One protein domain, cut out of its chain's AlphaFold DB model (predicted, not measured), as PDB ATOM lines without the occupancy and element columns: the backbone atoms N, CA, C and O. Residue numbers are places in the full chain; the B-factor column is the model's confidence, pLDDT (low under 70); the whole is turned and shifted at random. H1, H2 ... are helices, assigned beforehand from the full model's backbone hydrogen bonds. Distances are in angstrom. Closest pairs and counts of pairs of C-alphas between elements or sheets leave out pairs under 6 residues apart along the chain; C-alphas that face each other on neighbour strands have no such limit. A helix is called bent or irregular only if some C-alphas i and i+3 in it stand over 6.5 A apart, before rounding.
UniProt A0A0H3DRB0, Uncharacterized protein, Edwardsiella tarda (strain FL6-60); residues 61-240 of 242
ATOM      1  N   LEU A  61      37.538  43.185 -53.729       92.62
ATOM      2  CA  LEU A  61      37.958  43.856 -52.496       92.62
ATOM      3  C   LEU A  61      39.449  43.654 -52.173       92.62
ATOM      4  O   LEU A  61      39.933  44.252 -51.213       92.62
ATOM      5  N   GLY A  62      40.176  42.864 -52.972       89.25
ATOM      6  CA  GLY A  62      41.586  42.538 -52.748       89.25
ATOM      7  C   GLY A  62      41.802  41.373 -51.781       89.25
ATOM      8  O   GLY A  62      42.918  41.186 -51.294       89.25
ATOM      9  N   CYS A  63      40.758  40.584 -51.504       89.75
ATOM     10  CA  CYS A  63      40.839  39.447 -50.598       89.75
ATOM     11  C   CYS A  63      41.632  38.306 -51.235       89.75
ATOM     12  O   CYS A  63      41.118  37.526 -52.037       89.75
ATOM     13  N   ASN A  64      42.899  38.192 -50.845       85.06
ATOM     14  CA  ASN A  64      43.730  37.060 -51.226       85.06
ATOM     15  C   ASN A  64      43.239  35.797 -50.506       85.06
ATOM     16  O   ASN A  64      43.103  35.796 -49.283       85.06
ATOM     17  N   LYS A  65      43.016  34.723 -51.273       87.94
ATOM     18  CA  LYS A  65      42.571  33.403 -50.788       87.94
ATOM     19  C   LYS A  65      41.292  33.462 -49.927       87.94
ATOM     20  O   LYS A  65      41.316  33.124 -48.743       87.94
ATOM     21  N   PRO A  66      40.151  33.874 -50.508       88.81
ATOM     22  CA  PRO A  66      38.897  34.004 -49.768       88.81
ATOM     23  C   PRO A  66      38.422  32.674 -49.161       88.81
ATOM     24  O   PRO A  66      37.889  32.674 -48.054       88.81
ATOM     25  N   LEU A  67      38.678  31.551 -49.838       91.25
ATOM     26  CA  LEU A  67      38.327  30.213 -49.356       91.25
ATOM     27  C   LEU A  67      39.086  29.835 -48.076       91.25
ATOM     28  O   LEU A  67      38.461  29.348 -47.145       91.25
ATOM     29  N   ASP A  68      40.385  30.136 -47.970       91.31
ATOM     30  CA  ASP A  68      41.175  29.849 -46.759       91.31
ATOM     31  C   ASP A  68      40.629  30.613 -45.541       91.31
ATOM     32  O   ASP A  68      40.570  30.089 -44.425       91.31
ATOM     33  N   LYS A  69      40.196  31.863 -45.753       92.94
ATOM     34  CA  LYS A  69      39.598  32.709 -44.707       92.94
ATOM     35  C   LYS A  69      38.236  32.176 -44.262       92.94
ATOM     36  O   LYS A  69      37.956  32.145 -43.066       92.94
ATOM     37  N   VAL A  70      37.405  31.739 -45.207       92.69
ATOM     38  CA  VAL A  70      36.120  31.087 -44.910       92.69
ATOM     39  C   VAL A  70      36.338  29.771 -44.173       92.69
ATOM     40  O   VAL A  70      35.718  29.566 -43.135       92.69
ATOM     41  N   GLN A  71      37.271  28.936 -44.635       93.50
ATOM     42  CA  GLN A  71      37.605  27.671 -43.985       93.50
ATOM     43  C   GLN A  71      38.068  27.895 -42.545       93.50
ATOM     44  O   GLN A  71      37.542  27.273 -41.634       93.50
ATOM     45  N   THR A  72      38.963  28.860 -42.318       95.12
ATOM     46  CA  THR A  72      39.422  29.214 -40.965       95.12
ATOM     47  C   THR A  72      38.252  29.616 -40.059       95.12
ATOM     48  O   THR A  72      38.225  29.260 -38.882       95.12
ATOM     49  N   LEU A  73      37.268  30.352 -40.585       95.31
ATOM     50  CA  LEU A  73      36.072  30.726 -39.831       95.31
ATOM     51  C   LEU A  73      35.176  29.513 -39.532       95.31
ATOM     52  O   LEU A  73      34.694  29.379 -38.407       95.31
ATOM     53  N   CYS A  74      34.987  28.621 -40.503       94.06
ATOM     54  CA  CYS A  74      34.281  27.353 -40.327       94.06
ATOM     55  C   CYS A  74      34.955  26.449 -39.285       94.06
ATOM     56  O   CYS A  74      34.256  25.857 -38.463       94.06
ATOM     57  N   ASP A  75      36.287  26.392 -39.268       94.62
ATOM     58  CA  ASP A  75      37.064  25.619 -38.294       94.62
ATOM     59  C   ASP A  75      36.866  26.175 -36.877       94.62
ATOM     60  O   ASP A  75      36.553  25.427 -35.957       94.62
ATOM     61  N   ILE A  76      36.941  27.504 -36.705       95.00
ATOM     62  CA  ILE A  76      36.645  28.167 -35.420       95.00
ATOM     63  C   ILE A  76      35.245  27.798 -34.926       95.00
ATOM     64  O   ILE A  76      35.064  27.472 -33.752       95.00
ATOM     65  N   CYS A  77      34.251  27.880 -35.808       94.38
ATOM     66  CA  CYS A  77      32.872  27.581 -35.449       94.38
ATOM     67  C   CYS A  77      32.694  26.100 -35.098       94.38
ATOM     68  O   CYS A  77      32.004  25.784 -34.133       94.38
ATOM     69  N   THR A  78      33.341  25.209 -35.851       93.44
ATOM     70  CA  THR A  78      33.316  23.757 -35.634       93.44
ATOM     71  C   THR A  78      33.901  23.404 -34.271       93.44
ATOM     72  O   THR A  78      33.254  22.720 -33.479       93.44
ATOM     73  N   ASP A  79      35.085  23.934 -33.957       93.44
ATOM     74  CA  ASP A  79      35.753  23.718 -32.672       93.44
ATOM     75  C   ASP A  79      34.889  24.206 -31.501       93.44
ATOM     76  O   ASP A  79      34.717  23.505 -30.500       93.44
ATOM     77  N   LEU A  80      34.317  25.410 -31.622       93.75
ATOM     78  CA  LEU A  80      33.478  25.992 -30.576       93.75
ATOM     79  C   LEU A  80      32.168  25.226 -30.378       93.75
ATOM     80  O   LEU A  80      31.794  24.985 -29.228       93.75
ATOM     81  N   ALA A  81      31.492  24.839 -31.463       91.88
ATOM     82  CA  ALA A  81      30.259  24.060 -31.401       91.88
ATOM     83  C   ALA A  81      30.502  22.713 -30.713       91.88
ATOM     84  O   ALA A  81      29.823  22.395 -29.737       91.88
ATOM     85  N   ASN A  82      31.528  21.973 -31.141       90.25
ATOM     86  CA  ASN A  82      31.874  20.679 -30.553       90.25
ATOM     87  C   ASN A  82      32.273  20.795 -29.083       90.25
ATOM     88  O   ASN A  82      31.843  19.982 -28.265       90.25
ATOM     89  N   ARG A  83      33.039  21.828 -28.712       90.38
ATOM     90  CA  ARG A  83      33.374  22.078 -27.306       90.38
ATOM     91  C   ARG A  83      32.118  22.324 -26.468       90.38
ATOM     92  O   ARG A  83      31.978  21.715 -25.412       90.38
ATOM     93  N   LEU A  84      31.211  23.190 -26.927       90.06
ATOM     94  CA  LEU A  84      29.979  23.500 -26.199       90.06
ATOM     95  C   LEU A  84      29.070  22.279 -26.061       90.06
ATOM     96  O   LEU A  84      28.566  22.034 -24.968       90.06
ATOM     97  N   ILE A  85      28.901  21.503 -27.135       88.69
ATOM     98  CA  ILE A  85      28.146  20.247 -27.121       88.69
ATOM     99  C   ILE A  85      28.756  19.295 -26.091       88.69
ATOM    100  O   ILE A  85      28.067  18.877 -25.166       88.69
ATOM    101  N   MET A  86      30.058  19.015 -26.192       88.38
ATOM    102  CA  MET A  86      30.755  18.091 -25.295       88.38
ATOM    103  C   MET A  86      30.648  18.521 -23.827       88.38
ATOM    104  O   MET A  86      30.385  17.698 -22.951       88.38
ATOM    105  N   GLU A  87      30.851  19.804 -23.523       88.06
ATOM    106  CA  GLU A  87      30.762  20.302 -22.150       88.06
ATOM    107  C   GLU A  87      29.319  20.257 -21.619       88.06
ATOM    108  O   GLU A  87      29.107  19.883 -20.460       88.06
ATOM    109  N   ALA A  88      28.327  20.569 -22.458       86.19
ATOM    110  CA  ALA A  88      26.910  20.561 -22.099       86.19
ATOM    111  C   ALA A  88      26.321  19.155 -21.906       86.19
ATOM    112  O   ALA A  88      25.380  19.008 -21.118       86.19
ATOM    113  N   THR A  89      26.869  18.138 -22.572       84.38
ATOM    114  CA  THR A  89      26.451  16.728 -22.443       84.38
ATOM    115  C   THR A  89      27.290  15.946 -21.429       84.38
ATOM    116  O   THR A  89      26.872  14.900 -20.932       84.38
ATOM    117  N   SER A  90      28.453  16.474 -21.029       81.38
ATOM    118  CA  SER A  90      29.316  15.844 -20.025       81.38
ATOM    119  C   SER A  90      28.651  15.692 -18.645       81.38
ATOM    120  O   SER A  90      27.708  16.392 -18.284       81.38
ATOM    121  N   ILE A  91      29.202  14.806 -17.808       73.75
ATOM    122  CA  ILE A  91      28.824  14.649 -16.386       73.75
ATOM    123  C   ILE A  91      29.585  15.666 -15.493       73.75
ATOM    124  O   ILE A  91      29.508  15.638 -14.270       73.75
ATOM    125  N   SER A  92      30.341  16.596 -16.089       74.75
ATOM    126  CA  SER A  92      31.203  17.522 -15.346       74.75
ATOM    127  C   SER A  92      30.425  18.616 -14.597       74.75
ATOM    128  O   SER A  92      29.313  18.984 -14.970       74.75
ATOM    129  N   HIS A  93      31.049  19.227 -13.581       69.88
ATOM    130  CA  HIS A  93      30.490  20.405 -12.897       69.88
ATOM    131  C   HIS A  93      30.289  21.611 -13.830       69.88
ATOM    132  O   HIS A  93      29.425  22.449 -13.574       69.88
ATOM    133  N   ALA A  94      31.043  21.689 -14.934       76.06
ATOM    134  CA  ALA A  94      30.888  22.740 -15.937       76.06
ATOM    135  C   ALA A  94      29.561  22.626 -16.707       76.06
ATOM    136  O   ALA A  94      29.057  23.636 -17.201       76.06
ATOM    137  N   ARG A  95      28.950  21.431 -16.741       83.81
ATOM    138  CA  ARG A  95      27.700  21.141 -17.458       83.81
ATOM    139  C   ARG A  95      26.608  22.165 -17.168       83.81
ATOM    140  O   ARG A  95      25.958  22.642 -18.095       83.81
ATOM    141  N   HIS A  96      26.380  22.504 -15.897       84.94
ATOM    142  CA  HIS A  96      25.299  23.423 -15.537       84.94
ATOM    143  C   HIS A  96      25.560  24.839 -16.067       84.94
ATOM    144  O   HIS A  96      24.659  25.444 -16.652       84.94
ATOM    145  N   ALA A  97      26.785  25.344 -15.908       85.81
ATOM    146  CA  ALA A  97      27.163  26.675 -16.369       85.81
ATOM    147  C   ALA A  97      27.081  26.788 -17.900       85.81
ATOM    148  O   ALA A  97      26.538  27.763 -18.419       85.81
ATOM    149  N   VAL A  98      27.551  25.767 -18.622       87.75
ATOM    150  CA  VAL A  98      27.496  25.734 -20.090       87.75
ATOM    151  C   VAL A  98      26.062  25.625 -20.587       87.75
ATOM    152  O   VAL A  98      25.683  26.364 -21.486       87.75
ATOM    153  N   ASN A  99      25.226  24.785 -19.974       87.88
ATOM    154  CA  ASN A  99      23.815  24.710 -20.350       87.88
ATOM    155  C   ASN A  99      23.063  26.015 -20.070       87.88
ATOM    156  O   ASN A  99      22.238  26.420 -20.878       87.88
ATOM    157  N   HIS A 100      23.362  26.705 -18.968       87.31
ATOM    158  CA  HIS A 100      22.783  28.023 -18.709       87.31
ATOM    159  C   HIS A 100      23.194  29.038 -19.784       87.31
ATOM    160  O   HIS A 100      22.359  29.786 -20.286       87.31
ATOM    161  N   ARG A 101      24.475  29.042 -20.173       88.19
ATOM    162  CA  ARG A 101      24.969  29.869 -21.279       88.19
ATOM    163  C   ARG A 101      24.281  29.515 -22.604       88.19
ATOM    164  O   ARG A 101      23.846  30.417 -23.307       88.19
ATOM    165  N   LEU A 102      24.181  28.229 -22.940       88.50
ATOM    166  CA  LEU A 102      23.539  27.768 -24.171       88.50
ATOM    167  C   LEU A 102      22.072  28.182 -24.231       88.50
ATOM    168  O   LEU A 102      21.648  28.664 -25.272       88.50
ATOM    169  N   ALA A 103      21.331  28.074 -23.125       86.38
ATOM    170  CA  ALA A 103      19.958  28.563 -23.056       86.38
ATOM    171  C   ALA A 103      19.890  30.056 -23.414       86.38
ATOM    172  O   ALA A 103      19.166  30.437 -24.324       86.38
ATOM    173  N   GLN A 104      20.735  30.894 -22.802       86.00
ATOM    174  CA  GLN A 104      20.793  32.328 -23.122       86.00
ATOM    175  C   GLN A 104      21.152  32.605 -24.591       86.00
ATOM    176  O   GLN A 104      20.584  33.508 -25.216       86.00
ATOM    177  N   ASP A 105      22.099  31.844 -25.143       87.88
ATOM    178  CA  ASP A 105      22.544  31.986 -26.527       87.88
ATOM    179  C   ASP A 105      21.437  31.578 -27.510       87.88
ATOM    180  O   ASP A 105      21.141  32.339 -28.431       87.88
ATOM    181  N   ILE A 106      20.789  30.431 -27.295       86.19
ATOM    182  CA  ILE A 106      19.674  29.926 -28.112       86.19
ATOM    183  C   ILE A 106      18.481  30.883 -28.029       86.19
ATOM    184  O   ILE A 106      17.929  31.276 -29.058       86.19
ATOM    185  N   ASP A 107      18.139  31.325 -26.819       83.81
ATOM    186  CA  ASP A 107      17.034  32.240 -26.561       83.81
ATOM    187  C   ASP A 107      17.179  33.537 -27.364       83.81
ATOM    188  O   ASP A 107      16.194  34.086 -27.864       83.81
ATOM    189  N   SER A 108      18.389  34.090 -27.434       85.31
ATOM    190  CA  SER A 108      18.642  35.417 -28.010       85.31
ATOM    191  C   SER A 108      18.994  35.398 -29.497       85.31
ATOM    192  O   SER A 108      18.771  36.403 -30.179       85.31
ATOM    193  N   TYR A 109      19.508  34.282 -30.019       88.44
ATOM    194  CA  TYR A 109      20.065  34.225 -31.370       88.44
ATOM    195  C   TYR A 109      19.045  34.551 -32.463       88.44
ATOM    196  O   TYR A 109      19.236  35.509 -33.218       88.44
ATOM    197  N   ILE A 110      17.942  33.798 -32.521       87.94
ATOM    198  CA  ILE A 110      16.942  33.945 -33.586       87.94
ATOM    199  C   ILE A 110      16.293  35.331 -33.551       87.94
ATOM    200  O   ILE A 110      16.181  35.964 -34.596       87.94
ATOM    201  N   GLY A 111      15.946  35.852 -32.369       87.44
ATOM    202  CA  GLY A 111      15.374  37.199 -32.236       87.44
ATOM    203  C   GLY A 111      16.322  38.300 -32.731       87.44
ATOM    204  O   GLY A 111      15.916  39.198 -33.475       87.44
ATOM    205  N   SER A 112      17.613  38.194 -32.404       87.94
ATOM    206  CA  SER A 112      18.648  39.122 -32.881       87.94
ATOM    207  C   SER A 112      18.802  39.078 -34.407       87.94
ATOM    208  O   SER A 112      18.827  40.118 -35.074       87.94
ATOM    209  N   ARG A 113      18.826  37.874 -34.992       90.75
ATOM    210  CA  ARG A 113      18.904  37.681 -36.448       90.75
ATOM    211  C   ARG A 113      17.639  38.157 -37.164       90.75
ATOM    212  O   ARG A 113      17.740  38.827 -38.190       90.75
ATOM    213  N   ALA A 114      16.463  37.880 -36.608       91.88
ATOM    214  CA  ALA A 114      15.179  38.297 -37.159       91.88
ATOM    215  C   ALA A 114      15.055  39.826 -37.207       91.88
ATOM    216  O   ALA A 114      14.584  40.381 -38.197       91.88
ATOM    217  N   ASN A 115      15.563  40.528 -36.194       90.38
ATOM    218  CA  ASN A 115      15.644  41.986 -36.222       90.38
ATOM    219  C   ASN A 115      16.522  42.528 -37.345       90.38
ATOM    220  O   ASN A 115      16.130  43.494 -37.994       90.38
ATOM    221  N   ALA A 116      17.681  41.911 -37.589       89.44
ATOM    222  CA  ALA A 116      18.534  42.303 -38.705       89.44
ATOM    223  C   ALA A 116      17.807  42.124 -40.050       89.44
ATOM    224  O   ALA A 116      17.887  42.993 -40.912       89.44
ATOM    225  N   VAL A 117      17.022  41.051 -40.201       92.81
ATOM    226  CA  VAL A 117      16.179  40.837 -41.390       92.81
ATOM    227  C   VAL A 117      15.106  41.919 -41.526       92.81
ATOM    228  O   VAL A 117      14.906  42.444 -42.620       92.81
ATOM    229  N   LEU A 118      14.426  42.280 -40.437       93.56
ATOM    230  CA  LEU A 118      13.430  43.355 -40.443       93.56
ATOM    231  C   LEU A 118      14.050  44.707 -40.804       93.56
ATOM    232  O   LEU A 118      13.457  45.474 -41.564       93.56
ATOM    233  N   ASP A 119      15.249  44.988 -40.296       91.31
ATOM    234  CA  ASP A 119      15.996  46.183 -40.666       91.31
ATOM    235  C   ASP A 119      16.358  46.145 -42.152       91.31
ATOM    236  O   ASP A 119      16.127  47.128 -42.851       91.31
ATOM    237  N   ASP A 120      16.842  45.024 -42.684       91.12
ATOM    238  CA  ASP A 120      17.130  44.885 -44.116       91.12
ATOM    239  C   ASP A 120      15.892  45.145 -44.985       91.12
ATOM    240  O   ASP A 120      15.972  45.899 -45.959       91.12
ATOM    241  N   VAL A 121      14.738  44.571 -44.630       92.56
ATOM    242  CA  VAL A 121      13.469  44.788 -45.346       92.56
ATOM    243  C   VAL A 121      13.061  46.260 -45.284       92.56
ATOM    244  O   VAL A 121      12.735  46.845 -46.320       92.56
ATOM    245  N   ARG A 122      13.150  46.890 -44.107       91.62
ATOM    246  CA  ARG A 122      12.887  48.326 -43.929       91.62
ATOM    247  C   ARG A 122      13.747  49.175 -44.863       91.62
ATOM    248  O   ARG A 122      13.224  50.054 -45.545       91.62
ATOM    249  N   HIS A 123      15.056  48.922 -44.909       91.06
ATOM    250  CA  HIS A 123      15.973  49.688 -45.757       91.06
ATOM    251  C   HIS A 123      15.703  49.453 -47.250       91.06
ATOM    252  O   HIS A 123      15.735  50.404 -48.028       91.06
ATOM    253  N   GLN A 124      15.397  48.216 -47.656       90.94
ATOM    254  CA  GLN A 124      15.095  47.871 -49.051       90.94
ATOM    255  C   GLN A 124      13.781  48.486 -49.538       90.94
ATOM    256  O   GLN A 124      13.701  48.951 -50.674       90.94
ATOM    257  N   ARG A 125      12.749  48.489 -48.690       90.56
ATOM    258  CA  ARG A 125      11.417  49.009 -49.026       90.56
ATOM    259  C   ARG A 125      11.257  50.497 -48.722       90.56
ATOM    260  O   ARG A 125      10.265  51.073 -49.149       90.56
ATOM    261  N   GLN A 126      12.213  51.109 -48.017       90.06
ATOM    262  CA  GLN A 126      12.167  52.499 -47.542       90.06
ATOM    263  C   GLN A 126      10.893  52.810 -46.734       90.06
ATOM    264  O   GLN A 126      10.345  53.909 -46.806       90.06
ATOM    265  N   ARG A 127      10.401  51.825 -45.973       90.69
ATOM    266  CA  ARG A 127       9.165  51.913 -45.185       90.69
ATOM    267  C   ARG A 127       9.380  51.340 -43.795       90.69
ATOM    268  O   ARG A 127       9.957  50.266 -43.655       90.69
ATOM    269  N   GLU A 128       8.908  52.062 -42.784       91.00
ATOM    270  CA  GLU A 128       9.010  51.661 -41.380       91.00
ATOM    271  C   GLU A 128       7.992  50.572 -41.024       91.00
ATOM    272  O   GLU A 128       6.836  50.623 -41.443       91.00
ATOM    273  N   ILE A 129       8.424  49.616 -40.199       91.31
ATOM    274  CA  ILE A 129       7.553  48.612 -39.579       91.31
ATOM    275  C   ILE A 129       7.453  48.973 -38.091       91.31
ATOM    276  O   ILE A 129       8.478  48.944 -37.397       91.31
ATOM    277  N   PRO A 130       6.261  49.322 -37.571       92.00
ATOM    278  CA  PRO A 130       6.073  49.658 -36.166       92.00
ATOM    279  C   PRO A 130       6.545  48.535 -35.239       92.00
ATOM    280  O   PRO A 130       6.414  47.354 -35.553       92.00
ATOM    281  N   LYS A 131       7.037  48.900 -34.052       90.88
ATOM    282  CA  LYS A 131       7.603  47.957 -33.074       90.88
ATOM    283  C   LYS A 131       6.670  46.784 -32.741       90.88
ATOM    284  O   LYS A 131       7.135  45.652 -32.682       90.88
ATOM    285  N   ASN A 132       5.372  47.039 -32.589       91.50
ATOM    286  CA  ASN A 132       4.391  45.991 -32.289       91.50
ATOM    287  C   ASN A 132       4.283  44.980 -33.442       91.50
ATOM    288  O   ASN A 132       4.350  43.781 -33.208       91.50
ATOM    289  N   ALA A 133       4.223  45.467 -34.687       93.12
ATOM    290  CA  ALA A 133       4.202  44.612 -35.872       93.12
ATOM    291  C   ALA A 133       5.512  43.824 -36.022       93.12
ATOM    292  O   ALA A 133       5.487  42.640 -36.340       93.12
ATOM    293  N   ARG A 134       6.666  44.437 -35.717       93.75
ATOM    294  CA  ARG A 134       7.955  43.725 -35.679       93.75
ATOM    295  C   ARG A 134       7.915  42.559 -34.692       93.75
ATOM    296  O   ARG A 134       8.292  41.453 -35.060       93.75
ATOM    297  N   ALA A 135       7.463  42.800 -33.460       92.62
ATOM    298  CA  ALA A 135       7.379  41.762 -32.434       92.62
ATOM    299  C   ALA A 135       6.426  40.637 -32.850       92.62
ATOM    300  O   ALA A 135       6.772  39.469 -32.704       92.62
ATOM    301  N   GLU A 136       5.272  40.979 -33.422       93.75
ATOM    302  CA  GLU A 136       4.292  40.017 -33.929       93.75
ATOM    303  C   GLU A 136       4.850  39.158 -35.072       93.75
ATOM    304  O   GLU A 136       4.724  37.935 -35.032       93.75
ATOM    305  N   ILE A 137       5.536  39.767 -36.046       95.12
ATOM    306  CA  ILE A 137       6.178  39.056 -37.161       95.12
ATOM    307  C   ILE A 137       7.214  38.053 -36.639       95.12
ATOM    308  O   ILE A 137       7.198  36.888 -37.040       95.12
ATOM    309  N   VAL A 138       8.100  38.488 -35.733       93.62
ATOM    310  CA  VAL A 138       9.129  37.615 -35.143       93.62
ATOM    311  C   VAL A 138       8.481  36.497 -34.329       93.62
ATOM    312  O   VAL A 138       8.837  35.336 -34.507       93.62
ATOM    313  N   ARG A 139       7.496  36.828 -33.485       92.50
ATOM    314  CA  ARG A 139       6.737  35.875 -32.663       92.50
ATOM    315  C   ARG A 139       6.087  34.803 -33.532       92.50
ATOM    316  O   ARG A 139       6.285  33.622 -33.278       92.50
ATOM    317  N   SER A 140       5.360  35.207 -34.570       93.75
ATOM    318  CA  SER A 140       4.685  34.284 -35.486       93.75
ATOM    319  C   SER A 140       5.676  33.367 -36.208       93.75
ATOM    320  O   SER A 140       5.458  32.160 -36.241       93.75
ATOM    321  N   ALA A 141       6.784  33.900 -36.732       93.38
ATOM    322  CA  ALA A 141       7.795  33.085 -37.408       93.38
ATOM    323  C   ALA A 141       8.496  32.100 -36.460       93.38
ATOM    324  O   ALA A 141       8.750  30.959 -36.832       93.38
ATOM    325  N   MET A 142       8.801  32.521 -35.231       90.00
ATOM    326  CA  MET A 142       9.429  31.659 -34.228       90.00
ATOM    327  C   MET A 142       8.482  30.559 -33.731       90.00
ATOM    328  O   MET A 142       8.931  29.431 -33.548       90.00
ATOM    329  N   LEU A 143       7.186  30.852 -33.564       90.00
ATOM    330  CA  LEU A 143       6.169  29.842 -33.242       90.00
ATOM    331  C   LEU A 143       6.061  28.793 -34.353       90.00
ATOM    332  O   LEU A 143       6.151  27.601 -34.081       90.00
ATOM    333  N   GLU A 144       5.956  29.232 -35.611       90.38
ATOM    334  CA  GLU A 144       5.947  28.332 -36.775       90.38
ATOM    335  C   GLU A 144       7.251  27.533 -36.906       90.38
ATOM    336  O   GLU A 144       7.232  26.390 -37.350       90.38
ATOM    337  N   GLY A 145       8.374  28.109 -36.471       87.31
ATOM    338  CA  GLY A 145       9.689  27.474 -36.466       87.31
ATOM    339  C   GLY A 145       9.947  26.477 -35.333       87.31
ATOM    340  O   GLY A 145      11.034  25.904 -35.298       87.31
ATOM    341  N   GLY A 146       9.004  26.277 -34.405       85.75
ATOM    342  CA  GLY A 146       9.170  25.365 -33.262       85.75
ATOM    343  C   GLY A 146       9.916  25.964 -32.058       85.75
ATOM    344  O   GLY A 146      10.428  25.226 -31.221       85.75
ATOM    345  N   TYR A 147       9.984  27.296 -31.943       85.81
ATOM    346  CA  TYR A 147      10.639  28.017 -30.835       85.81
ATOM    347  C   TYR A 147       9.634  28.519 -29.776       85.81
ATOM    348  O   TYR A 147       9.887  29.512 -29.095       85.81
ATOM    349  N   GLU A 148       8.485  27.853 -29.632       85.50
ATOM    350  CA  GLU A 148       7.345  28.276 -28.799       85.50
ATOM    351  C   GLU A 148       7.732  28.634 -27.362       85.50
ATOM    352  O   GLU A 148       7.482  29.754 -26.920       85.50
ATOM    353  N   LYS A 149       8.468  27.753 -26.679       79.19
ATOM    354  CA  LYS A 149       8.917  27.971 -25.298       79.19
ATOM    355  C   LYS A 149       9.715  29.269 -25.117       79.19
ATOM    356  O   LYS A 149       9.575  29.967 -24.118       79.19
ATOM    357  N   ILE A 150      10.539  29.616 -26.105       80.50
ATOM    358  CA  ILE A 150      11.360  30.835 -26.080       80.50
ATOM    359  C   ILE A 150      10.482  32.075 -26.261       80.50
ATOM    360  O   ILE A 150      10.788  33.145 -25.736       80.50
ATOM    361  N   VAL A 151       9.406  31.947 -27.032       84.25
ATOM    362  CA  VAL A 151       8.515  33.045 -27.397       84.25
ATOM    363  C   VAL A 151       7.499  33.345 -26.295       84.25
ATOM    364  O   VAL A 151       7.276  34.521 -26.000       84.25
ATOM    365  N   GLU A 152       6.899  32.323 -25.686       79.75
ATOM    366  CA  GLU A 152       5.852  32.471 -24.662       79.75
ATOM    367  C   GLU A 152       6.348  33.190 -23.403       79.75
ATOM    368  O   GLU A 152       5.629  33.988 -22.802       79.75
ATOM    369  N   GLU A 153       7.608  32.975 -23.029       74.62
ATOM    370  CA  GLU A 153       8.211  33.562 -21.828       74.62
ATOM    371  C   GLU A 153       8.741  34.997 -22.050       74.62
ATOM    372  O   GLU A 153       9.240  35.643 -21.117       74.62
ATOM    373  N   LYS A 154       8.653  35.536 -23.280       80.88
ATOM    374  CA  LYS A 154       9.284  36.810 -23.661       80.88
ATOM    375  C   LYS A 154       8.302  37.940 -23.935       80.88
ATOM    376  O   LYS A 154       7.399  37.857 -24.763       80.88
ATOM    377  N   SER A 155       8.596  39.086 -23.316       84.69
ATOM    378  CA  SER A 155       8.016  40.364 -23.720       84.69
ATOM    379  C   SER A 155       8.486  40.766 -25.120       84.69
ATOM    380  O   SER A 155       9.595  40.419 -25.533       84.69
ATOM    381  N   ASP A 156       7.678  41.568 -25.816       85.06
ATOM    382  CA  ASP A 156       7.997  42.114 -27.144       85.06
ATOM    383  C   ASP A 156       9.380  42.790 -27.169       85.06
ATOM    384  O   ASP A 156      10.167  42.593 -28.090       85.06
ATOM    385  N   ASP A 157       9.724  43.517 -26.103       82.31
ATOM    386  CA  ASP A 157      11.019  44.187 -25.949       82.31
ATOM    387  C   ASP A 157      12.197  43.214 -25.880       82.31
ATOM    388  O   ASP A 157      13.258  43.480 -26.444       82.31
ATOM    389  N   LYS A 158      12.024  42.083 -25.186       81.56
ATOM    390  CA  LYS A 158      13.059  41.049 -25.077       81.56
ATOM    391  C   LYS A 158      13.170  40.236 -26.360       81.56
ATOM    392  O   LYS A 158      14.283  39.876 -26.744       81.56
ATOM    393  N   LEU A 159      12.044  39.970 -27.020       81.75
ATOM    394  CA  LEU A 159      11.994  39.280 -28.306       81.75
ATOM    395  C   LEU A 159      12.716  40.087 -29.391       81.75
ATOM    396  O   LEU A 159      13.481  39.533 -30.174       81.75
ATOM    397  N   LEU A 160      12.529  41.408 -29.366       80.56
ATOM    398  CA  LEU A 160      13.205  42.352 -30.248       80.56
ATOM    399  C   LEU A 160      14.563  42.830 -29.709       80.56
ATOM    400  O   LEU A 160      15.133  43.772 -30.261       80.56
ATOM    401  N   SER A 161      15.105  42.229 -28.650       74.62
ATOM    402  CA  SER A 161      16.394  42.670 -28.122       74.62
ATOM    403  C   SER A 161      17.554  42.187 -28.995       74.62
ATOM    404  O   SER A 161      17.615  41.037 -29.422       74.62
ATOM    405  N   PHE A 162      18.529  43.071 -29.213       60.03
ATOM    406  CA  PHE A 162      19.800  42.760 -29.876       60.03
ATOM    407  C   PHE A 162      20.813  42.137 -28.909       60.03
ATOM    408  O   PHE A 162      22.007  42.442 -28.995       60.03
ATOM    409  N   ALA A 163      20.368  41.333 -27.936       59.34
ATOM    410  CA  ALA A 163      21.303  40.669 -27.037       59.34
ATOM    411  C   ALA A 163      22.290  39.878 -27.903       59.34
ATOM    412  O   ALA A 163      21.887  38.990 -28.649       59.34
ATOM    413  N   ARG A 164      23.565  40.296 -27.891       61.41
ATOM    414  CA  ARG A 164      24.625  39.640 -28.654       61.41
ATOM    415  C   ARG A 164      24.841  38.292 -27.992       61.41
ATOM    416  O   ARG A 164      25.311  38.285 -26.854       61.41
ATOM    417  N   PRO A 165      24.518  37.189 -28.668       69.38
ATOM    418  CA  PRO A 165      24.716  35.885 -28.073       69.38
ATOM    419  C   PRO A 165      26.204  35.709 -27.744       69.38
ATOM    420  O   PRO A 165      27.074  36.119 -28.525       69.38
ATOM    421  N   GLY A 166      26.506  35.162 -26.572       81.88
ATOM    422  CA  GLY A 166      27.859  34.972 -26.065       81.88
ATOM    423  C   GLY A 166      28.722  34.164 -27.028       81.88
ATOM    424  O   GLY A 166      29.869  34.534 -27.274       81.88
ATOM    425  N   LEU A 167      28.163  33.121 -27.651       87.75
ATOM    426  CA  LEU A 167      28.828  32.384 -28.730       87.75
ATOM    427  C   LEU A 167      29.170  33.272 -29.941       87.75
ATOM    428  O   LEU A 167      30.309  33.246 -30.394       87.75
ATOM    429  N   THR A 168      28.260  34.125 -30.420       88.25
ATOM    430  CA  THR A 168      28.556  35.073 -31.516       88.25
ATOM    431  C   THR A 168      29.701  36.026 -31.161       88.25
ATOM    432  O   THR A 168      30.533  36.355 -32.011       88.25
ATOM    433  N   ALA A 169      29.768  36.495 -29.913       87.94
ATOM    434  CA  ALA A 169      30.873  37.333 -29.453       87.94
ATOM    435  C   ALA A 169      32.198  36.555 -29.414       87.94
ATOM    436  O   ALA A 169      33.211  37.056 -29.900       87.94
ATOM    437  N   GLU A 170      32.183  35.323 -28.902       91.75
ATOM    438  CA  GLU A 170      33.363  34.456 -28.835       91.75
ATOM    439  C   GLU A 170      33.905  34.106 -30.228       91.75
ATOM    440  O   GLU A 170      35.108  34.242 -30.464       91.75
ATOM    441  N   ILE A 171      33.029  33.752 -31.176       92.94
ATOM    442  CA  ILE A 171      33.429  33.495 -32.566       92.94
ATOM    443  C   ILE A 171      34.081  34.740 -33.168       92.94
ATOM    444  O   ILE A 171      35.139  34.633 -33.783       92.94
ATOM    445  N   ASN A 172      33.495  35.928 -32.976       91.38
ATOM    446  CA  ASN A 172      34.073  37.166 -33.505       91.38
ATOM    447  C   ASN A 172      35.457  37.458 -32.915       91.38
ATOM    448  O   ASN A 172      36.355  37.811 -33.671       91.38
ATOM    449  N   ILE A 173      35.654  37.261 -31.609       92.12
ATOM    450  CA  ILE A 173      36.962  37.462 -30.968       92.12
ATOM    451  C   ILE A 173      38.016  36.537 -31.586       92.12
ATOM    452  O   ILE A 173      39.102  36.994 -31.941       92.12
ATOM    453  N   LEU A 174      37.705  35.249 -31.752       93.81
ATOM    454  CA  LEU A 174      38.639  34.294 -32.355       93.81
ATOM    455  C   LEU A 174      38.869  34.571 -33.845       93.81
ATOM    456  O   LEU A 174      39.994  34.440 -34.329       93.81
ATOM    457  N   ALA A 175      37.824  34.971 -34.570       92.12
ATOM    458  CA  ALA A 175      37.912  35.336 -35.977       92.12
ATOM    459  C   ALA A 175      38.806  36.563 -36.169       92.12
ATOM    460  O   ALA A 175      39.681  36.535 -37.024       92.12
ATOM    461  N   ASP A 176      38.656  37.598 -35.345       89.50
ATOM    462  CA  ASP A 176      39.465  38.816 -35.431       89.50
ATOM    463  C   ASP A 176      40.941  38.556 -35.061       89.50
ATOM    464  O   ASP A 176      41.835  39.249 -35.540       89.50
ATOM    465  N   GLN A 177      41.216  37.527 -34.250       90.88
ATOM    466  CA  GLN A 177      42.579  37.082 -33.930       90.88
ATOM    467  C   GLN A 177      43.220  36.238 -35.041       90.88
ATOM    468  O   GLN A 177      44.425  36.339 -35.269       90.88
ATOM    469  N   LYS A 178      42.443  35.366 -35.697       91.69
ATOM    470  CA  LYS A 178      42.956  34.389 -36.674       91.69
ATOM    471  C   LYS A 178      42.872  34.867 -38.125       91.69
ATOM    472  O   LYS A 178      43.674  34.440 -38.952       91.69
ATOM    473  N   LEU A 179      41.920  35.737 -38.453       89.50
ATOM    474  CA  LEU A 179      41.717  36.254 -39.801       89.50
ATOM    475  C   LEU A 179      42.401  37.612 -39.946       89.50
ATOM    476  O   LEU A 179      41.980  38.611 -39.373       89.50
ATOM    477  N   SER A 180      43.428  37.671 -40.791       87.31
ATOM    478  CA  SER A 180      43.978  38.953 -41.235       87.31
ATOM    479  C   SER A 180      43.076  39.531 -42.329       87.31
ATOM    480  O   SER A 180      43.170  39.141 -43.499       87.31
ATOM    481  N   LEU A 181      42.153  40.411 -41.927       89.44
ATOM    482  CA  LEU A 181      41.216  41.092 -42.819       89.44
ATOM    483  C   LEU A 181      41.506  42.592 -42.899       89.44
ATOM    484  O   LEU A 181      41.761  43.249 -41.889       89.44
ATOM    485  N   THR A 182      41.422  43.159 -44.101       91.69
ATOM    486  CA  THR A 182      41.363  44.623 -44.255       91.69
ATOM    487  C   THR A 182      39.999  45.150 -43.803       91.69
ATOM    488  O   THR A 182      39.019  44.414 -43.804       91.69
ATOM    489  N   SER A 183      39.866  46.444 -43.493       91.88
ATOM    490  CA  SER A 183      38.572  47.010 -43.061       91.88
ATOM    491  C   SER A 183      37.438  46.781 -44.071       91.88
ATOM    492  O   SER A 183      36.288  46.586 -43.681       91.88
ATOM    493  N   ARG A 184      37.750  46.780 -45.375       93.12
ATOM    494  CA  ARG A 184      36.769  46.505 -46.435       93.12
ATOM    495  C   ARG A 184      36.324  45.045 -46.425       93.12
ATOM    496  O   ARG A 184      35.131  44.776 -46.527       93.12
ATOM    497  N   GLU A 185      37.269  44.125 -46.254       93.31
ATOM    498  CA  GLU A 185      36.983  42.695 -46.117       93.31
ATOM    499  C   GLU A 185      36.186  42.415 -44.845       93.31
ATOM    500  O   GLU A 185      35.182  41.717 -44.914       93.31
ATOM    501  N   THR A 186      36.562  43.005 -43.707       93.19
ATOM    502  CA  THR A 186      35.836  42.867 -42.438       93.19
ATOM    503  C   THR A 186      34.380  43.292 -42.583       93.19
ATOM    504  O   THR A 186      33.484  42.566 -42.157       93.19
ATOM    505  N   ASN A 187      34.123  44.430 -43.232       93.31
ATOM    506  CA  ASN A 187      32.759  44.899 -43.477       93.31
ATOM    507  C   ASN A 187      31.965  43.926 -44.356       93.31
ATOM    508  O   ASN A 187      30.806  43.645 -44.055       93.31
ATOM    509  N   TYR A 188      32.586  43.383 -45.408       94.69
ATOM    510  CA  TYR A 188      31.944  42.386 -46.263       94.69
ATOM    511  C   TYR A 188      31.668  41.083 -45.505       94.69
ATOM    512  O   TYR A 188      30.545  40.592 -45.525       94.69
ATOM    513  N   PHE A 189      32.652  40.554 -44.773       94.25
ATOM    514  CA  PHE A 189      32.503  39.334 -43.981       94.25
ATOM    515  C   PHE A 189      31.404  39.475 -42.931       94.25
ATOM    516  O   PHE A 189      30.556  38.595 -42.826       94.25
ATOM    517  N   ASN A 190      31.384  40.582 -42.186       91.88
ATOM    518  CA  ASN A 190      30.370  40.843 -41.164       91.88
ATOM    519  C   ASN A 190      28.952  40.900 -41.745       91.88
ATOM    520  O   ASN A 190      28.004  40.560 -41.044       91.88
ATOM    521  N   LYS A 191      28.809  41.334 -43.001       90.81
ATOM    522  CA  LYS A 191      27.509  41.504 -43.648       90.81
ATOM    523  C   LYS A 191      27.046  40.256 -44.403       90.81
ATOM    524  O   LYS A 191      25.904  39.847 -44.245       90.81
ATOM    525  N   GLU A 192      27.917  39.664 -45.214       91.69
ATOM    526  CA  GLU A 192      27.530  38.691 -46.247       91.69
ATOM    527  C   GLU A 192      27.976  37.250 -45.941       91.69
ATOM    528  O   GLU A 192      27.481  36.325 -46.579       91.69
ATOM    529  N   ILE A 193      28.915  37.035 -45.003       92.94
ATOM    530  CA  ILE A 193      29.530  35.712 -44.755       92.94
ATOM    531  C   ILE A 193      29.301  35.222 -43.323       92.94
ATOM    532  O   ILE A 193      28.647  34.204 -43.110       92.94
ATOM    533  N   LYS A 194      29.828  35.949 -42.328       94.00
ATOM    534  CA  LYS A 194      29.780  35.581 -40.903       94.00
ATOM    535  C   LYS A 194      28.371  35.208 -40.441       94.00
ATOM    536  O   LYS A 194      28.248  34.160 -39.822       94.00
ATOM    537  N   PRO A 195      27.308  35.974 -40.761       91.94
ATOM    538  CA  PRO A 195      25.982  35.627 -40.272       91.94
ATOM    539  C   PRO A 195      25.489  34.261 -40.760       91.94
ATOM    540  O   PRO A 195      24.870  33.546 -39.987       91.94
ATOM    541  N   LEU A 196      25.826  33.868 -41.994       92.38
ATOM    542  CA  LEU A 196      25.442  32.570 -42.560       92.38
ATOM    543  C   LEU A 196      26.182  31.416 -41.877       92.38
ATOM    544  O   LEU A 196      25.585  30.398 -41.548       92.38
ATOM    545  N   ILE A 197      27.481  31.585 -41.616       93.38
ATOM    546  CA  ILE A 197      28.269  30.580 -40.891       93.38
ATOM    547  C   ILE A 197      27.801  30.481 -39.435       93.38
ATOM    548  O   ILE A 197      27.746  29.386 -38.876       93.38
ATOM    549  N   TYR A 198      27.424  31.600 -38.817       93.19
ATOM    550  CA  TYR A 198      26.895  31.601 -37.456       93.19
ATOM    551  C   TYR A 198      25.539  30.898 -37.413       93.19
ATOM    552  O   TYR A 198      25.349  30.066 -36.533       93.19
ATOM    553  N   ASP A 199      24.663  31.123 -38.400       91.06
ATOM    554  CA  ASP A 199      23.381  30.412 -38.515       91.06
ATOM    555  C   ASP A 199      23.625  28.890 -38.531       91.06
ATOM    556  O   ASP A 199      23.076  28.175 -37.695       91.06
ATOM    557  N   LEU A 200      24.564  28.412 -39.362       91.06
ATOM    558  CA  LEU A 200      24.969  26.997 -39.402       91.06
ATOM    559  C   LEU A 200      25.548  26.490 -38.072       91.06
ATOM    560  O   LEU A 200      25.356  25.331 -37.711       91.06
ATOM    561  N   THR A 201      26.265  27.342 -37.341       92.56
ATOM    562  CA  THR A 201      26.856  26.988 -36.041       92.56
ATOM    563  C   THR A 201      25.777  26.750 -34.998       92.56
ATOM    564  O   THR A 201      25.818  25.757 -34.272       92.56
ATOM    565  N   TYR A 202      24.802  27.653 -34.936       90.56
ATOM    566  CA  TYR A 202      23.662  27.520 -34.041       90.56
ATOM    567  C   TYR A 202      22.829  26.301 -34.401       90.56
ATOM    568  O   TYR A 202      22.553  25.495 -33.514       90.56
ATOM    569  N   ASP A 203      22.514  26.129 -35.684       89.00
ATOM    570  CA  ASP A 203      21.756  24.984 -36.182       89.00
ATOM    571  C   ASP A 203      22.445  23.660 -35.833       89.00
ATOM    572  O   ASP A 203      21.780  22.734 -35.372       89.00
ATOM    573  N   ALA A 204      23.774  23.578 -35.959       88.88
ATOM    574  CA  ALA A 204      24.531  22.393 -35.567       88.88
ATOM    575  C   ALA A 204      24.416  22.101 -34.059       88.88
ATOM    576  O   ALA A 204      24.172  20.957 -33.676       88.88
ATOM    577  N   ILE A 205      24.525  23.120 -33.200       89.31
ATOM    578  CA  ILE A 205      24.395  22.958 -31.742       89.31
ATOM    579  C   ILE A 205      22.986  22.502 -31.361       89.31
ATOM    580  O   ILE A 205      22.840  21.541 -30.605       89.31
ATOM    581  N   VAL A 206      21.951  23.169 -31.877       87.06
ATOM    582  CA  VAL A 206      20.565  22.824 -31.534       87.06
ATOM    583  C   VAL A 206      20.100  21.520 -32.184       87.06
ATOM    584  O   VAL A 206      19.164  20.917 -31.674       87.06
ATOM    585  N   SER A 207      20.778  21.043 -33.236       84.69
ATOM    586  CA  SER A 207      20.491  19.738 -33.862       84.69
ATOM    587  C   SER A 207      20.944  18.558 -33.021       84.69
ATOM    588  O   SER A 207      20.467  17.440 -33.216       84.69
ATOM    589  N   HIS A 208      21.848  18.797 -32.070       85.81
ATOM    590  CA  HIS A 208      22.328  17.751 -31.191       85.81
ATOM    591  C   HIS A 208      21.174  17.246 -30.301       85.81
ATOM    592  O   HIS A 208      20.631  18.042 -29.528       85.81
ATOM    593  N   PRO A 209      20.823  15.943 -30.319       82.69
ATOM    594  CA  PRO A 209      19.612  15.431 -29.670       82.69
ATOM    595  C   PRO A 209      19.490  15.790 -28.185       82.69
ATOM    596  O   PRO A 209      18.429  16.211 -27.727       82.69
ATOM    597  N   GLU A 210      20.590  15.687 -27.433       84.75
ATOM    598  CA  GLU A 210      20.597  16.034 -26.004       84.75
ATOM    599  C   GLU A 210      20.387  17.536 -25.753       84.75
ATOM    600  O   GLU A 210      19.709  17.915 -24.798       84.75
ATOM    601  N   ILE A 211      20.929  18.397 -26.621       85.38
ATOM    602  CA  ILE A 211      20.773  19.851 -26.512       85.38
ATOM    603  C   ILE A 211      19.346  20.234 -26.907       85.38
ATOM    604  O   ILE A 211      18.687  20.962 -26.166       85.38
ATOM    605  N   ALA A 212      18.838  19.689 -28.017       81.38
ATOM    606  CA  ALA A 212      17.466  19.888 -28.479       81.38
ATOM    607  C   ALA A 212      16.449  19.519 -27.390       81.38
ATOM    608  O   ALA A 212      15.592  20.327 -27.023       81.38
ATOM    609  N   GLN A 213      16.585  18.320 -26.814       82.12
ATOM    610  CA  GLN A 213      15.689  17.831 -25.769       82.12
ATOM    611  C   GLN A 213      15.712  18.732 -24.529       82.12
ATOM    612  O   GLN A 213      14.662  19.000 -23.942       82.12
ATOM    613  N   GLN A 214      16.894  19.202 -24.126       81.31
ATOM    614  CA  GLN A 214      17.048  20.000 -22.914       81.31
ATOM    615  C   GLN A 214      16.554  21.445 -23.081       81.31
ATOM    616  O   GLN A 214      15.894  21.972 -22.181       81.31
ATOM    617  N   HIS A 215      16.862  22.085 -24.211       81.19
ATOM    618  CA  HIS A 215      16.661  23.530 -24.396       81.19
ATOM    619  C   HIS A 215      15.413  23.876 -25.207       81.19
ATOM    620  O   HIS A 215      14.740  24.851 -24.882       81.19
ATOM    621  N   LEU A 216      15.059  23.065 -26.208       73.75
ATOM    622  CA  LEU A 216      13.931  23.334 -27.110       73.75
ATOM    623  C   LEU A 216      12.683  22.495 -26.795       73.75
ATOM    624  O   LEU A 216      11.586  22.886 -27.174       73.75
ATOM    625  N   GLN A 217      12.819  21.373 -26.072       63.47
ATOM    626  CA  GLN A 217      11.716  20.507 -25.604       63.47
ATOM    627  C   GLN A 217      10.762  19.962 -26.696       63.47
ATOM    628  O   GLN A 217       9.751  19.345 -26.365       63.47
ATOM    629  N   GLN A 218      11.090  20.115 -27.983       60.34
ATOM    630  CA  GLN A 218      10.316  19.601 -29.118       60.34
ATOM    631  C   GLN A 218      11.191  18.768 -30.067       60.34
ATOM    632  O   GLN A 218      12.402  18.953 -30.145       60.34
ATOM    633  N   GLN A 219      10.563  17.834 -30.790       55.19
ATOM    634  CA  GLN A 219      11.251  16.902 -31.696       55.19
ATOM    635  C   GLN A 219      11.647  17.521 -33.048       55.19
ATOM    636  O   GLN A 219      12.473  16.940 -33.744       55.19
ATOM    637  N   HIS A 220      11.067  18.664 -33.439       66.69
ATOM    638  CA  HIS A 220      11.263  19.251 -34.768       66.69
ATOM    639  C   HIS A 220      11.313  20.782 -34.676       66.69
ATOM    640  O   HIS A 220      10.284  21.415 -34.459       66.69
ATOM    641  N   TYR A 221      12.496  21.369 -34.859       78.50
ATOM    642  CA  TYR A 221      12.673  22.814 -35.019       78.50
ATOM    643  C   TYR A 221      13.118  23.119 -36.457       78.50
ATOM    644  O   TYR A 221      13.740  22.284 -37.122       78.50
ATOM    645  N   MET A 222      12.789  24.310 -36.951       88.19
ATOM    646  CA  MET A 222      13.253  24.775 -38.258       88.19
ATOM    647  C   MET A 222      14.649  25.399 -38.140       88.19
ATOM    648  O   MET A 222      14.865  26.201 -37.233       88.19
ATOM    649  N   PRO A 223      15.579  25.117 -39.070       88.44
ATOM    650  CA  PRO A 223      16.866  25.803 -39.142       88.44
ATOM    651  C   PRO A 223      16.720  27.328 -39.183       88.44
ATOM    652  O   PRO A 223      15.771  27.850 -39.786       88.44
ATOM    653  N   ALA A 224      17.694  28.050 -38.629       89.38
ATOM    654  CA  ALA A 224      17.679  29.507 -38.527       89.38
ATOM    655  C   ALA A 224      17.378  30.177 -39.875       89.38
ATOM    656  O   ALA A 224      16.521  31.056 -39.955       89.38
ATOM    657  N   ALA A 225      18.001  29.715 -40.962       88.31
ATOM    658  CA  ALA A 225      17.770  30.257 -42.301       88.31
ATOM    659  C   ALA A 225      16.292  30.197 -42.741       88.31
ATOM    660  O   ALA A 225      15.807  31.129 -43.385       88.31
ATOM    661  N   GLN A 226      15.564  29.136 -42.375       91.56
ATOM    662  CA  GLN A 226      14.146  28.978 -42.714       91.56
ATOM    663  C   GLN A 226      13.272  29.917 -41.880       91.56
ATOM    664  O   GLN A 226      12.417  30.606 -42.432       91.56
ATOM    665  N   VAL A 227      13.544  30.035 -40.577       92.31
ATOM    666  CA  VAL A 227      12.840  30.994 -39.710       92.31
ATOM    667  C   VAL A 227      13.065  32.428 -40.190       92.31
ATOM    668  O   VAL A 227      12.125  33.213 -40.284       92.31
ATOM    669  N   LEU A 228      14.297  32.777 -40.563       94.06
ATOM    670  CA  LEU A 228      14.631  34.103 -41.086       94.06
ATOM    671  C   LEU A 228      13.974  34.388 -42.444       94.06
ATOM    672  O   LEU A 228      13.594  35.531 -42.708       94.06
ATOM    673  N   ALA A 229      13.791  33.368 -43.285       94.50
ATOM    674  CA  ALA A 229      13.014  33.489 -44.515       94.50
ATOM    675  C   ALA A 229      11.529  33.766 -44.221       94.50
ATOM    676  O   ALA A 229      10.966  34.680 -44.822       94.50
ATOM    677  N   LEU A 230      10.931  33.071 -43.245       96.06
ATOM    678  CA  LEU A 230       9.558  33.336 -42.792       96.06
ATOM    679  C   LEU A 230       9.404  34.757 -42.239       96.06
ATOM    680  O   LEU A 230       8.435  35.441 -42.561       96.06
ATOM    681  N   VAL A 231      10.370  35.238 -41.447       96.12
ATOM    682  CA  VAL A 231      10.386  36.628 -40.954       96.12
ATOM    683  C   VAL A 231      10.377  37.613 -42.122       96.12
ATOM    684  O   VAL A 231       9.582  38.553 -42.120       96.12
ATOM    685  N   ARG A 232      11.235  37.400 -43.127       96.94
ATOM    686  CA  ARG A 232      11.295  38.256 -44.320       96.94
ATOM    687  C   ARG A 232       9.971  38.247 -45.076       96.94
ATOM    688  O   ARG A 232       9.442  39.317 -45.353       96.94
ATOM    689  N   GLU A 233       9.426  37.070 -45.367       97.19
ATOM    690  CA  GLU A 233       8.159  36.917 -46.088       97.19
ATOM    691  C   GLU A 233       7.011  37.631 -45.364       97.19
ATOM    692  O   GLU A 233       6.281  38.420 -45.967       97.19
ATOM    693  N   LYS A 234       6.871  37.403 -44.054       96.62
ATOM    694  CA  LYS A 234       5.835  38.035 -43.228       96.62
ATOM    695  C   LYS A 234       6.003  39.553 -43.171       96.62
ATOM    696  O   LYS A 234       5.012  40.272 -43.245       96.62
ATOM    697  N   ALA A 235       7.237  40.050 -43.093       95.81
ATOM    698  CA  ALA A 235       7.517  41.484 -43.122       95.81
ATOM    699  C   ALA A 235       7.163  42.125 -44.470       95.81
ATOM    700  O   ALA A 235       6.563  43.199 -44.508       95.81
ATOM    701  N   GLU A 236       7.503  41.468 -45.578       94.88
ATOM    702  CA  GLU A 236       7.152  41.938 -46.919       94.88
ATOM    703  C   GLU A 236       5.642  41.912 -47.159       94.88
ATOM    704  O   GLU A 236       5.109  42.862 -47.730       94.88
ATOM    705  N   ARG A 237       4.943  40.875 -46.679       95.12
ATOM    706  CA  ARG A 237       3.478  40.793 -46.725       95.12
ATOM    707  C   ARG A 237       2.834  41.917 -45.918       95.12
ATOM    708  O   ARG A 237       1.987  42.627 -46.449       95.12
ATOM    709  N   TRP A 238       3.288  42.135 -44.684       95.56
ATOM    710  CA  TRP A 238       2.777  43.210 -43.833       95.56
ATOM    711  C   TRP A 238       2.904  44.580 -44.512       95.56
ATOM    712  O   TRP A 238       1.946  45.349 -44.527       95.56
ATOM    713  N   LEU A 239       4.054  44.845 -45.148       93.06
ATOM    714  CA  LEU A 239       4.307  46.062 -45.926       93.06
ATOM    715  C   LEU A 239       3.521  46.153 -47.242       93.06
ATOM    716  O   LEU A 239       3.466  47.229 -47.830       93.06
ATOM    717  N   ALA A 240       2.988  45.058 -47.776       91.25
ATOM    718  CA  ALA A 240       2.119  45.103 -48.952       91.25
ATOM    719  C   ALA A 240       0.670  45.433 -48.564       91.25
ATOM    720  O   ALA A 240      -0.051  46.059 -49.338       91.25
TER     721      ALA A 240
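AT A GLANCE: This is residues 61 to 240 of the 242 residues of an uncharacterized protein of Edwardsiella tarda (strain FL6-60) (UniProt A0A0H3DRB0). Two groups of crossed helices are joined by one long bent helix, H2, in a flat body. In one group H1 and H7b run side by side, with H6 crossing H1 and H8 near the far end of H1; in the other, H2b, H3 and H9 pack on one another, with the short H4 and H5 on H3. The arm H2a of the long helix belongs to the first group and the arm H2b to the second. The 180 printed residues hold nine named helices, H1 to H9 in order, and no named strand, class all helix. The whole is compact, with a radius of gyration of the C-alphas of 17.0 A and spans of 47 by 44 by 23 A.

HOW THE PARTS SIT: H2, residues 94 to 125, was assigned as one helix by its hydrogen bonds but is bent, C-alphas 107 and 110 being 7.2 A apart; its arms are H2a, residues 94 to 107, and H2b, residues 110 to 125. H7, residues 183 to 207, likewise assigned as one helix, is bent, with C-alphas 191 and 194 6.9 A apart; its arms are H7a, residues 183 to 191, and H7b, residues 194 to 207. H1, residues 66 to 89, touches H2a with residues 84 to 89 alone, closest at the C-alphas of Ala 88 and Arg 95, 4.7 A, at a steep tilt of 57 degrees. H1 touches H7b at a shallow tilt of 28 degrees, the same way, closest at Ala 81 and Ile 205, C-alphas 6.0 A apart. H6, residues 166 to 178, touches H1 at Ala 175 and Leu 73, their closest C-alphas, 6.3 A. H8, residues 209 to 216, touches H1 about perpendicular, at 84 degrees, the closest C-alphas being those of Thr 89 and Glu 210, 6.9 A. H9, residues 224 to 240, touches H2b at a steep tilt of 38 degrees, closest at the C-alphas of Ala 114 and Leu 228, 5.8 A. H3, residues 131 to 144, touches H9 at Ala 141 and Val 231, their closest C-alphas, 5.6 A. H4, residues 148 to 152, and H5, residues 156 to 159, both touch H3. H7a touches no helix. Every O i to N i+4 pair is within hydrogen-bond range in H1, H2a, H2b, H3, H4, H6, H7a, H7b, H8 and H9; H5 is too short for one.

IN THESE COORDINATES: H1 begins at C-alpha 66 (38.897, 34.004, -49.768) and spans 34.6 A. H2b spans 22.3 A. H9 spans 24.4 A and ends at C-alpha 240 (2.119, 45.103, -48.952).

THE WHOLE: The C-alphas of Ser 92 and Ala 240 are farthest apart, 52.3 A. The printed part has no cut and no long link. Mean pLDDT of the printed part is 87.9; residue 93 and residues 162 to 165 and 217 to 220 are under 70.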